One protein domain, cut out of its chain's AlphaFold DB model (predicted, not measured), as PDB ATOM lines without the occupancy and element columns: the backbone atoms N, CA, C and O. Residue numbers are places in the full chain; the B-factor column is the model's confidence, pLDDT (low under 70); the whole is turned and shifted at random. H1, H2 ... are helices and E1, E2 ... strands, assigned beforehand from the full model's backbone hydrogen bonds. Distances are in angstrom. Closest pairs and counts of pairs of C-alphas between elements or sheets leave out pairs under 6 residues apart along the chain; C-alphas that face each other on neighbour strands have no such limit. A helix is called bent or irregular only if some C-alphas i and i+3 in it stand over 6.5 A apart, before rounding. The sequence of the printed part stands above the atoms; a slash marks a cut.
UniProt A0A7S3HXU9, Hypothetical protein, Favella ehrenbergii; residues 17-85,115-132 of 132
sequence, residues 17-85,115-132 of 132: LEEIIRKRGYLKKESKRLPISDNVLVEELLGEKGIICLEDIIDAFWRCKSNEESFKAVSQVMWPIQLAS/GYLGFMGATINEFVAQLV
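AT A GLANCE: This is residues 17 to 85 and 115 to 132 of the 132 residues of the protein "Hypothetical protein" of Favella ehrenbergii (UniProt A0A7S3HXU9). A cluster of four short helices, crossed rather than side by side, has a small two-stranded hairpin, E1 and E2, packed by E1 against residues of H2 and H4; after a cut, E3 and H5 make a separate arm at the other end of the longest axis. H3 and H4 cross at the middle of the cluster, with H1 on H3 and H2 on H4, and residues 117 to 123, of which 118 to 121 belong to E3, stand free of the rest. The printed part has 87 residues with five named helices and three named strands, in the order H1 E1 E2 H2 H3 H4 E3 H5; the sheet, E1 - E2, is antiparallel, and the class is mixed, helices and strands. The whole is compact, with a radius of gyration of the C-alphas of 13.7 A and spans of 42 by 28 by 19 A.

IN THESE COORDINATES: H1, residues 17 to 24, begins at C-alpha 17 (5.272, 25.132, 138.058) and is 10.4 A long. E1, residues 26 to 29, and E2, residues 32 to 35, are short strands. H2, residues 39 to 49, is 14.0 A long and irregular: C-alphas 45 and 48 are 7.9 A apart. H3, residues 54 to 62, measures 12.5 A, and H4, residues 68 to 77, measures 14.5 A, ending at C-alpha 77 (-10.691, 28.339, 135.032). Beyond the cut come E3, residues 118 to 121, and H5, residues 124 to 129, 8.5 A long, ending at C-alpha 129 (8.796, 20.106, 145.961).

HOW THE PARTS SIT: H1 touches H3 at a steep tilt of 47 degrees, opposite ways; the closest C-alphas are those of Glu 18 and Ile 58, 6.2 A apart. E1 and E2 form a hairpin, with N 27 and O 34 at 2.8 A and N 34 and O 27 at 2.9 A, within hydrogen-bond range. The closest C-alphas of E1 and H4 are those of Lys 28 and Val 77, 5.1 A apart. H2 touches H4 at a steep tilt of 44 degrees, opposite ways, closest at the C-alphas of Lys 49 and Ser 70, 6.7 A apart. H3 touches H4 at a steep tilt of 58 degrees, opposite ways; the C-alphas of Ala 60 and Phe 71 are closest, at 5.0 A. H5 touches no helix but is near H1, and E3 pairs with no named strand. Every O i to N i+4 pair is within hydrogen-bond range in H1, H3, H4 and H5, and 5 of 7 are in H2.

THE WHOLE: The C-alphas of Glu 48 and Gly 115 are the two farthest apart, at 42.7 A. Residues 86 to 114 are not printed, and C-alphas 85 and 115 are 15.1 A apart across this cut. Of the links that are printed whole, each is tight. No printed residue is under 70 in pLDDT.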
ATOM      1  N   LEU A  17       6.580  24.847 138.643       95.19
ATOM      2  CA  LEU A  17       5.272  25.132 138.058       95.19
ATOM      3  C   LEU A  17       4.738  23.952 137.231       95.19
ATOM      4  O   LEU A  17       3.590  23.546 137.403       95.19
ATOM      5  N   GLU A  18       5.585  23.375 136.383       95.75
ATOM      6  CA  GLU A  18       5.258  22.207 135.569       95.75
ATOM      7  C   GLU A  18       4.887  20.992 136.429       95.75
ATOM      8  O   GLU A  18       3.840  20.385 136.215       95.75
ATOM      9  N   GLU A  19       5.694  20.656 137.438       95.12
ATOM     10  CA  GLU A  19       5.416  19.520 138.323       95.12
ATOM     11  C   GLU A  19       4.090  19.687 139.075       95.12
ATOM     12  O   GLU A  19       3.315  18.734 139.165       95.12
ATOM     13  N   ILE A  20       3.808  20.892 139.582       95.25
ATOM     14  CA  ILE A  20       2.566  21.196 140.302       95.25
ATOM     15  C   ILE A  20       1.363  21.053 139.369       95.25
ATOM     16  O   ILE A  20       0.403  20.360 139.707       95.25
ATOM     17  N   ILE A  21       1.397  21.704 138.204       95.25
ATOM     18  CA  ILE A  21       0.254  21.748 137.286       95.25
ATOM     19  C   ILE A  21      -0.006  20.365 136.687       95.25
ATOM     20  O   ILE A  21      -1.150  19.921 136.673       95.25
ATOM     21  N   ARG A  22       1.034  19.636 136.269       94.25
ATOM     22  CA  ARG A  22       0.860  18.295 135.692       94.25
ATOM     23  C   ARG A  22       0.337  17.274 136.703       94.25
ATOM     24  O   ARG A  22      -0.473  16.432 136.341       94.25
ATOM     25  N   LYS A  23       0.800  17.313 137.958       93.50
ATOM     26  CA  LYS A  23       0.425  16.302 138.970       93.50
ATOM     27  C   LYS A  23      -0.829  16.657 139.759       93.50
ATOM     28  O   LYS A  23      -1.514  15.763 140.248       93.50
ATOM     29  N   ARG A  24      -1.090  17.949 139.960       94.44
ATOM     30  CA  ARG A  24      -2.127  18.451 140.877       94.44
ATOM     31  C   ARG A  24      -3.030  19.514 140.255       94.44
ATOM     32  O   ARG A  24      -3.816  20.121 140.982       94.44
ATOM     33  N   GLY A  25      -2.926  19.756 138.951       95.12
ATOM     34  CA  GLY A  25      -3.770  20.698 138.227       95.12
ATOM     35  C   GLY A  25      -5.185  20.168 138.011       95.12
ATOM     36  O   GLY A  25      -5.392  19.017 137.626       95.12
ATOM     37  N   TYR A  26      -6.165  21.034 138.259       96.38
ATOM     38  CA  TYR A  26      -7.578  20.781 138.000       96.38
ATOM     39  C   TYR A  26      -8.197  22.021 137.360       96.38
ATOM     40  O   TYR A  26      -7.828  23.145 137.706       96.38
ATOM     41  N   LEU A  27      -9.175  21.813 136.487       96.12
ATOM     42  CA  LEU A  27      -9.973  22.868 135.873       96.12
ATOM     43  C   LEU A  27     -11.373  22.889 136.480       96.12
ATOM     44  O   LEU A  27     -11.912  21.872 136.928       96.12
ATOM     45  N   LYS A  28     -11.950  24.084 136.515       95.44
ATOM     46  CA  LYS A  28     -13.301  24.365 136.973       95.44
ATOM     47  C   LYS A  28     -14.227  24.425 135.765       95.44
ATOM     48  O   LYS A  28     -14.164  25.372 134.988       95.44
ATOM     49  N   LYS A  29     -15.145  23.469 135.663       93.56
ATOM     50  CA  LYS A  29     -16.228  23.460 134.668       93.56
ATOM     51  C   LYS A  29     -17.556  23.335 135.396       93.56
ATOM     52  O   LYS A  29     -17.716  22.415 136.188       93.56
ATOM     53  N   GLU A  30     -18.481  24.275 135.195       91.81
ATOM     54  CA  GLU A  30     -19.809  24.256 135.845       91.81
ATOM     55  C   GLU A  30     -19.743  24.065 137.377       91.81
ATOM     56  O   GLU A  30     -20.509  23.316 137.977       91.81
ATOM     57  N   SER A  31     -18.771  24.716 138.027       89.62
ATOM     58  CA  SER A  31     -18.483  24.566 139.467       89.62
ATOM     59  C   SER A  31     -18.024  23.172 139.918       89.62
ATOM     60  O   SER A  31     -17.854  22.945 141.115       89.62
ATOM     61  N   LYS A  32     -17.749  22.259 138.986       93.31
ATOM     62  CA  LYS A  32     -17.124  20.961 139.245       93.31
ATOM     63  C   LYS A  32     -15.617  21.051 139.031       93.31
ATOM     64  O   LYS A  32     -15.134  21.763 138.151       93.31
ATOM     65  N   ARG A  33     -14.884  20.302 139.852       95.31
ATOM     66  CA  ARG A  33     -13.429  20.143 139.779       95.31
ATOM     67  C   ARG A  33     -13.113  18.936 138.896       95.31
ATOM     68  O   ARG A  33     -13.437  17.814 139.279       95.31
ATOM     69  N   LEU A  34     -12.476  19.163 137.751       95.00
ATOM     70  CA  LEU A  34     -12.091  18.123 136.792       95.00
ATOM     71  C   LEU A  34     -10.562  18.054 136.659       95.00
ATOM     72  O   LEU A  34      -9.922  19.105 136.607       95.00
ATOM     73  N   PRO A  35      -9.948  16.858 136.673       94.50
ATOM     74  CA  PRO A  35      -8.510  16.722 136.461       94.50
ATOM     75  C   PRO A  35      -8.141  17.107 135.024       94.50
ATOM     76  O   PRO A  35      -8.926  16.879 134.106       94.50
ATOM     77  N   ILE A  36      -6.941  17.657 134.823       93.31
ATOM     78  CA  ILE A  36      -6.422  17.910 133.471       93.31
ATOM     79  C   ILE A  36      -5.847  16.603 132.916       93.31
ATOM     80  O   ILE A  36      -4.651  16.343 133.032       93.31
ATOM     81  N   SER A  37      -6.717  15.735 132.401       88.62
ATOM     82  CA  SER A  37      -6.340  14.430 131.839       88.62
ATOM     83  C   SER A  37      -6.027  14.467 130.347       88.62
ATOM     84  O   SER A  37      -5.248  13.649 129.864       88.62
ATOM     85  N   ASP A  38      -6.642  15.392 129.621       89.06
ATOM     86  CA  ASP A  38      -6.638  15.443 128.166       89.06
ATOM     87  C   ASP A  38      -6.748  16.890 127.673       89.06
ATOM     88  O   ASP A  38      -7.207  17.784 128.388       89.06
ATOM     89  N   ASN A  39      -6.309  17.110 126.432       93.69
ATOM     90  CA  ASN A  39      -6.348  18.425 125.799       93.69
ATOM     91  C   ASN A  39      -7.772  18.844 125.406       93.69
ATOM     92  O   ASN A  39      -8.024  20.036 125.281       93.69
ATOM     93  N   VAL A  40      -8.720  17.905 125.285       94.56
ATOM     94  CA  VAL A  40     -10.104  18.222 124.897       94.56
ATOM     95  C   VAL A  40     -10.753  19.117 125.950       94.56
ATOM     96  O   VAL A  40     -11.362  20.126 125.604       94.56
ATOM     97  N   LEU A  41     -10.564  18.812 127.238       93.94
ATOM     98  CA  LEU A  41     -11.059  19.662 128.325       93.94
ATOM     99  C   LEU A  41     -10.416  21.061 128.327       93.94
ATOM    100  O   LEU A  41     -11.069  22.039 128.694       93.94
ATOM    101  N   VAL A  42      -9.139  21.164 127.951       95.06
ATOM    102  CA  VAL A  42      -8.423  22.447 127.878       95.06
ATOM    103  C   VAL A  42      -8.963  23.287 126.724       95.06
ATOM    104  O   VAL A  42      -9.349  24.435 126.941       95.06
ATOM    105  N   GLU A  43      -9.046  22.703 125.528       95.62
ATOM    106  CA  GLU A  43      -9.581  23.347 124.326       95.62
ATOM    107  C   GLU A  43     -11.035  23.784 124.514       95.62
ATOM    108  O   GLU A  43     -11.397  24.893 124.128       95.62
ATOM    109  N   GLU A  44     -11.867  22.967 125.163       94.81
ATOM    110  CA  GLU A  44     -13.266  23.315 125.429       94.81
ATOM    111  C   GLU A  44     -13.398  24.578 126.297       94.81
ATOM    112  O   GLU A  44     -14.285  25.398 126.072       94.81
ATOM    113  N   LEU A  45     -12.531  24.744 127.299       94.12
ATOM    114  CA  LEU A  45     -12.634  25.840 128.268       94.12
ATOM    115  C   LEU A  45     -11.843  27.088 127.868       94.12
ATOM    116  O   LEU A  45     -12.185  28.191 128.295       94.12
ATOM    117  N   LEU A  46     -10.755  26.923 127.116       95.19
ATOM    118  CA  LEU A  46      -9.777  27.978 126.844       95.19
ATOM    119  C   LEU A  46      -9.392  28.094 125.359       95.19
ATOM    120  O   LEU A  46      -8.591  28.965 125.010       95.19
ATOM    121  N   GLY A  47      -9.977  27.286 124.469       92.81
ATOM    122  CA  GLY A  47      -9.646  27.265 123.041       92.81
ATOM    123  C   GLY A  47      -9.899  28.599 122.337       92.81
ATOM    124  O   GLY A  47      -9.083  29.025 121.523       92.81
ATOM    125  N   GLU A  48     -10.942  29.339 122.731       92.56
ATOM    126  CA  GLU A  48     -11.202  30.703 122.230       92.56
ATOM    127  C   GLU A  48     -10.068  31.691 122.554       92.56
ATOM    128  O   GLU A  48      -9.916  32.720 121.896       92.56
ATOM    129  N   LYS A  49      -9.260  31.386 123.575       93.06
ATOM    130  CA  LYS A  49      -8.102  32.176 124.010       93.06
ATOM    131  C   LYS A  49      -6.780  31.663 123.437       93.06
ATOM    132  O   LYS A  49      -5.724  32.140 123.847       93.06
ATOM    133  N   GLY A  50      -6.829  30.711 122.502       91.94
ATOM    134  CA  GLY A  50      -5.652  30.120 121.865       91.94
ATOM    135  C   GLY A  50      -4.834  29.215 122.788       91.94
ATOM    136  O   GLY A  50      -3.660  28.990 122.518       91.94
ATOM    137  N   ILE A  51      -5.428  28.729 123.883       95.12
ATOM    138  CA  ILE A  51      -4.807  27.785 124.820       95.12
ATOM    139  C   ILE A  51      -5.426  26.421 124.540       95.12
ATOM    140  O   ILE A  51      -6.606  26.209 124.820       95.12
ATOM    141  N   ILE A  52      -4.634  25.515 123.972       95.12
ATOM    142  CA  ILE A  52      -5.129  24.223 123.474       95.12
ATOM    143  C   ILE A  52      -4.544  23.034 124.234       95.12
ATOM    144  O   ILE A  52      -5.082  21.934 124.200       95.12
ATOM    145  N   CYS A  53      -3.448  23.229 124.961       94.88
ATOM    146  CA  CYS A  53      -2.799  22.147 125.690       94.88
ATOM    147  C   CYS A  53      -2.366  22.546 127.099       94.88
ATOM    148  O   CYS A  53      -2.395  23.710 127.509       94.88
ATOM    149  N   LEU A  54      -1.949  21.542 127.868       95.06
ATOM    150  CA  LEU A  54      -1.419  21.729 129.216       95.06
ATOM    151  C   LEU A  54      -0.146  22.590 129.227       95.06
ATOM    152  O   LEU A  54       0.089  23.349 130.168       95.06
ATOM    153  N   GLU A  55       0.673  22.491 128.184       95.31
ATOM    154  CA  GLU A  55       1.888  23.283 128.012       95.31
ATOM    155  C   GLU A  55       1.567  24.777 127.895       95.31
ATOM    156  O   GLU A  55       2.243  25.583 128.534       95.31
ATOM    157  N   ASP A  56       0.500  25.141 127.179       95.06
ATOM    158  CA  ASP A  56       0.040  26.530 127.050       95.06
ATOM    159  C   ASP A  56      -0.409  27.107 128.400       95.06
ATOM    160  O   ASP A  56      -0.127  28.265 128.708       95.06
ATOM    161  N   ILE A  57      -1.048  26.292 129.251       95.75
ATOM    162  CA  ILE A  57      -1.419  26.668 130.627       95.75
ATOM    163  C   ILE A  57      -0.159  26.969 131.450       95.75
ATOM    164  O   ILE A  57      -0.071  28.012 132.105       95.75
ATOM    165  N   ILE A  58       0.831  26.071 131.424       95.69
ATOM    166  CA  ILE A  58       2.105  26.248 132.144       95.69
ATOM    167  C   ILE A  58       2.808  27.518 131.660       95.69
ATOM    168  O   ILE A  58       3.312  28.315 132.457       95.69
ATOM    169  N   ASP A  59       2.825  27.729 130.352       95.06
ATOM    170  CA  ASP A  59       3.457  28.874 129.728       95.06
ATOM    171  C   ASP A  59       2.723  30.194 130.015       95.06
ATOM    172  O   ASP A  59       3.388  31.213 130.211       95.06
ATOM    173  N   ALA A  60       1.390  30.192 130.114       95.38
ATOM    174  CA  ALA A  60       0.599  31.356 130.522       95.38
ATOM    175  C   ALA A  60       0.941  31.797 131.955       95.38
ATOM    176  O   ALA A  60       1.105  32.989 132.221       95.38
ATOM    177  N   PHE A  61       1.128  30.844 132.873       95.25
ATOM    178  CA  PHE A  61       1.594  31.133 134.231       95.25
ATOM    179  C   PHE A  61       3.054  31.605 134.265       95.25
ATOM    180  O   PHE A  61       3.377  32.543 134.994       95.25
ATOM    181  N   TRP A  62       3.938  31.000 133.470       95.88
ATOM    182  CA  TRP A  62       5.353  31.379 133.417       95.88
ATOM    183  C   TRP A  62       5.575  32.767 132.796       95.88
ATOM    184  O   TRP A  62       6.394  33.547 133.282       95.88
ATOM    185  N   ARG A  63       4.826  33.103 131.738       94.81
ATOM    186  CA  ARG A  63       4.902  34.379 131.006       94.81
ATOM    187  C   ARG A  63       3.828  35.382 131.434       94.81
ATOM    188  O   ARG A  63       3.504  36.285 130.666       94.81
ATOM    189  N   CYS A  64       3.320  35.279 132.661       92.19
ATOM    190  CA  CYS A  64       2.185  36.070 133.156       92.19
ATOM    191  C   CYS A  64       2.339  37.596 133.005       92.19
ATOM    192  O   CYS A  64       1.348  38.298 132.847       92.19
ATOM    193  N   LYS A  65       3.577  38.115 133.008       89.56
ATOM    194  CA  LYS A  65       3.867  39.542 132.779       89.56
ATOM    195  C   LYS A  65       3.770  39.975 131.315       89.56
ATOM    196  O   LYS A  65       3.472  41.131 131.051       89.56
ATOM    197  N   SER A  66       4.089  39.083 130.383       91.81
ATOM    198  CA  SER A  66       4.103  39.376 128.945       91.81
ATOM    199  C   SER A  66       2.786  39.006 128.269       91.81
ATOM    200  O   SER A  66       2.477  39.549 127.216       91.81
ATOM    201  N   ASN A  67       2.023  38.085 128.861       90.56
ATOM    202  CA  ASN A  67       0.737  37.637 128.349       90.56
ATOM    203  C   ASN A  67      -0.309  37.595 129.474       90.56
ATOM    204  O   ASN A  67      -0.656  36.541 130.013       90.56
ATOM    205  N   GLU A  68      -0.778  38.783 129.854       93.69
ATOM    206  CA  GLU A  68      -1.738  38.957 130.943       93.69
ATOM    207  C   GLU A  68      -3.126  38.391 130.598       93.69
ATOM    208  O   GLU A  68      -3.815  37.884 131.484       93.69
ATOM    209  N   GLU A  69      -3.539  38.439 129.325       93.75
ATOM    210  CA  GLU A  69      -4.844  37.924 128.898       93.75
ATOM    211  C   GLU A  69      -4.923  36.403 129.064       93.75
ATOM    212  O   GLU A  69      -5.848  35.909 129.717       93.75
ATOM    213  N   SER A  70      -3.925  35.664 128.567       93.81
ATOM    214  CA  SER A  70      -3.867  34.214 128.768       93.81
ATOM    215  C   SER A  70      -3.753  33.865 130.251       93.81
ATOM    216  O   SER A  70      -4.451  32.969 130.721       93.81
ATOM    217  N   PHE A  71      -2.944  34.596 131.028       95.69
ATOM    218  CA  PHE A  71      -2.837  34.367 132.472       95.69
ATOM    219  C   PHE A  71      -4.177  34.552 133.197       95.69
ATOM    220  O   PHE A  71      -4.541  33.718 134.031       95.69
ATOM    221  N   LYS A  72      -4.933  35.611 132.883       95.81
ATOM    222  CA  LYS A  72      -6.261  35.859 133.466       95.81
ATOM    223  C   LYS A  72      -7.253  34.763 133.093       95.81
ATOM    224  O   LYS A  72      -7.925  34.253 133.988       95.81
ATOM    225  N   ALA A  73      -7.305  34.379 131.818       95.62
ATOM    226  CA  ALA A  73      -8.195  33.325 131.336       95.62
ATOM    227  C   ALA A  73      -7.929  31.997 132.059       95.62
ATOM    228  O   ALA A  73      -8.837  31.411 132.649       95.62
ATOM    229  N   VAL A  74      -6.662  31.575 132.113       96.19
ATOM    230  CA  VAL A  74      -6.267  30.358 132.834       96.19
ATOM    231  C   VAL A  74      -6.589  30.475 134.322       96.19
ATOM    232  O   VAL A  74      -7.147  29.548 134.894       96.19
ATOM    233  N   SER A  75      -6.299  31.610 134.964       95.38
ATOM    234  CA  SER A  75      -6.519  31.793 136.409       95.38
ATOM    235  C   SER A  75      -7.993  31.727 136.822       95.38
ATOM    236  O   SER A  75      -8.286  31.350 137.954       95.38
ATOM    237  N   GLN A  76      -8.926  32.087 135.937       94.06
ATOM    238  CA  GLN A  76     -10.367  31.986 136.202       94.06
ATOM    239  C   GLN A  76     -10.877  30.542 136.144       94.06
ATOM    240  O   GLN A  76     -11.787  30.176 136.894       94.06
ATOM    241  N   VAL A  77     -10.297  29.735 135.253       95.38
ATOM    242  CA  VAL A  77     -10.691  28.339 135.032       95.38
ATOM    243  C   VAL A  77      -9.918  27.386 135.948       95.38
ATOM    244  O   VAL A  77     -10.451  26.356 136.350       95.38
ATOM    245  N   MET A  78      -8.682  27.707 136.326       95.94
ATOM    246  CA  MET A  78      -7.857  26.862 137.187       95.94
ATOM    247  C   MET A  78      -8.473  26.748 138.588       95.94
ATOM    248  O   MET A  78      -8.757  27.741 139.258       95.94
ATOM    249  N   TRP A  79      -8.658  25.520 139.066       95.62
ATOM    250  CA  TRP A  79      -9.079  25.280 140.442       95.62
ATOM    251  C   TRP A  79      -7.897  25.499 141.404       95.62
ATOM    252  O   TRP A  79      -6.766  25.139 141.057       95.62
ATOM    253  N   PRO A  80      -8.117  26.022 142.628       94.62
ATOM    254  CA  PRO A  80      -7.058  26.145 143.625       94.62
ATOM    255  C   PRO A  80      -6.311  24.827 143.848       94.62
ATOM    256  O   PRO A  80      -6.910  23.789 144.148       94.62
ATOM    257  N   ILE A  81      -4.988  24.866 143.703       94.44
ATOM    258  CA  ILE A  81      -4.163  23.662 143.767       94.44
ATOM    259  C   ILE A  81      -3.991  23.235 145.220       94.44
ATOM    260  O   ILE A  81      -3.495  23.984 146.061       94.44
ATOM    261  N   GLN A  82      -4.381  21.997 145.506       92.19
ATOM    262  CA  GLN A  82      -4.290  21.422 146.839       92.19
ATOM    263  C   GLN A  82      -2.969  20.663 147.001       92.19
ATOM    264  O   GLN A  82      -2.779  19.572 146.450       92.19
ATOM    265  N   LEU A  83      -2.052  21.247 147.767       91.62
ATOM    266  CA  LEU A  83      -0.781  20.628 148.139       91.62
ATOM    267  C   LEU A  83      -0.969  19.634 149.295       91.62
ATOM    268  O   LEU A  83      -1.953  19.703 150.035       91.62
ATOM    269  N   ALA A  84      -0.048  18.681 149.435       89.12
ATOM    270  CA  ALA A  84      -0.032  17.794 150.593       89.12
ATOM    271  C   ALA A  84       0.432  18.537 151.854       89.12
ATOM    272  O   ALA A  84       1.132  19.545 151.776       89.12
ATOM    273  N   SER A  85       0.075  18.008 153.024       84.31
ATOM    274  CA  SER A  85       0.647  18.475 154.286       84.31
ATOM    275  C   SER A  85       2.125  18.104 154.362       84.31
ATOM    276  O   SER A  85       2.513  16.990 153.993       84.31
ATOM    277  N   GLY A 115      10.389  30.621 160.000       70.50
ATOM    278  CA  GLY A 115       9.396  29.631 159.570       70.50
ATOM    279  C   GLY A 115       9.127  29.667 158.061       70.50
ATOM    280  O   GLY A 115       9.976  30.087 157.279       70.50
ATOM    281  N   TYR A 116       7.945  29.200 157.652       75.12
ATOM    282  CA  TYR A 116       7.522  29.111 156.243       75.12
ATOM    283  C   TYR A 116       6.553  30.233 155.819       75.12
ATOM    284  O   TYR A 116       5.931  30.153 154.761       75.12
ATOM    285  N   LEU A 117       6.374  31.255 156.662       84.50
ATOM    286  CA  LEU A 117       5.442  32.361 156.435       84.50
ATOM    287  C   LEU A 117       6.185  33.600 155.925       84.50
ATOM    288  O   LEU A 117       7.310  33.879 156.336       84.50
ATOM    289  N   GLY A 118       5.543  34.365 155.044       84.75
ATOM    290  CA  GLY A 118       6.128  35.550 154.426       84.75
ATOM    291  C   GLY A 118       6.879  35.268 153.120       84.75
ATOM    292  O   GLY A 118       6.618  34.299 152.408       84.75
ATOM    293  N   PHE A 119       7.806  36.162 152.769       87.44
ATOM    294  CA  PHE A 119       8.557  36.069 151.519       87.44
ATOM    295  C   PHE A 119       9.701  35.046 151.615       87.44
ATOM    296  O   PHE A 119      10.693  35.271 152.302       87.44
ATOM    297  N   MET A 120       9.579  33.943 150.876       86.69
ATOM    298  CA  MET A 120      10.537  32.831 150.815       86.69
ATOM    299  C   MET A 120      11.522  32.939 149.635       86.69
ATOM    300  O   MET A 120      12.479  32.167 149.538       86.69
ATOM    301  N   GLY A 121      11.303  33.871 148.702       88.50
ATOM    302  CA  GLY A 121      12.155  34.025 147.520       88.50
ATOM    303  C   GLY A 121      12.243  32.734 146.699       88.50
ATOM    304  O   GLY A 121      11.215  32.172 146.328       88.50
ATOM    305  N   ALA A 122      13.461  32.263 146.415       89.25
ATOM    306  CA  ALA A 122      13.703  31.027 145.663       89.25
ATOM    307  C   ALA A 122      13.502  29.742 146.493       89.25
ATOM    308  O   ALA A 122      13.229  28.688 145.918       89.25
ATOM    309  N   THR A 123      13.576  29.820 147.828       88.31
ATOM    310  CA  THR A 123      13.446  28.647 148.723       88.31
ATOM    311  C   THR A 123      12.042  28.034 148.701       88.31
ATOM    312  O   THR A 123      11.866  26.867 149.047       88.31
ATOM    313  N   ILE A 124      11.048  28.778 148.196       90.06
ATOM    314  CA  ILE A 124       9.689  28.275 147.963       90.06
ATOM    315  C   ILE A 124       9.683  27.015 147.087       90.06
ATOM    316  O   ILE A 124       8.856  26.135 147.283       90.06
ATOM    317  N   ASN A 125      10.625  26.897 146.149       91.56
ATOM    318  CA  ASN A 125      10.680  25.769 145.223       91.56
ATOM    319  C   ASN A 125      11.057  24.466 145.937       91.56
ATOM    320  O   ASN A 125      10.452  23.430 145.680       91.56
ATOM    321  N   GLU A 126      12.008  24.525 146.872       88.69
ATOM    322  CA  GLU A 126      12.414  23.379 147.696       88.69
ATOM    323  C   GLU A 126      11.326  22.978 148.691       88.69
ATOM    324  O   GLU A 126      11.135  21.794 148.977       88.69
ATOM    325  N   PHE A 127      10.601  23.971 149.211       87.19
ATOM    326  CA  PHE A 127       9.462  23.745 150.087       87.19
ATOM    327  C   PHE A 127       8.328  23.044 149.338       87.19
ATOM    328  O   PHE A 127       7.891  21.971 149.744       87.19
ATOM    329  N   VAL A 128       7.896  23.597 148.202       89.38
ATOM    330  CA  VAL A 128       6.781  23.048 147.423       89.38
ATOM    331  C   VAL A 128       7.119  21.680 146.833       89.38
ATOM    332  O   VAL A 128       6.253  20.813 146.818       89.38
ATOM    333  N   ALA A 129       8.372  21.421 146.449       88.81
ATOM    334  CA  ALA A 129       8.796  20.106 145.961       88.81
ATOM    335  C   ALA A 129       8.534  18.957 146.959       88.81
ATOM    336  O   ALA A 129       8.398  17.809 146.547       88.81
ATOM    337  N   GLN A 130       8.442  19.244 148.263       85.31
ATOM    338  CA  GLN A 130       8.113  18.250 149.296       85.31
ATOM    339  C   GLN A 130       6.604  18.009 149.450       85.31
ATOM    340  O   GLN A 130       6.204  17.056 150.122       85.31
ATOM    341  N   LEU A 131       5.772  18.876 148.866       86.69
ATOM    342  CA  LEU A 131       4.314  18.890 149.018       86.69
ATOM    343  C   LEU A 131       3.570  18.460 147.746       86.69
ATOM    344  O   LEU A 131       2.351  18.257 147.791       86.69
ATOM    345  N   VAL A 132       4.283  18.370 146.619       84.38
ATOM    346  CA  VAL A 132       3.762  17.948 145.311       84.38
ATOM    347  C   VAL A 132       3.742  16.432 145.193       84.38
ATOM    348  O   VAL A 132       4.727  15.764 145.553       84.38
TER     349      VAL A 132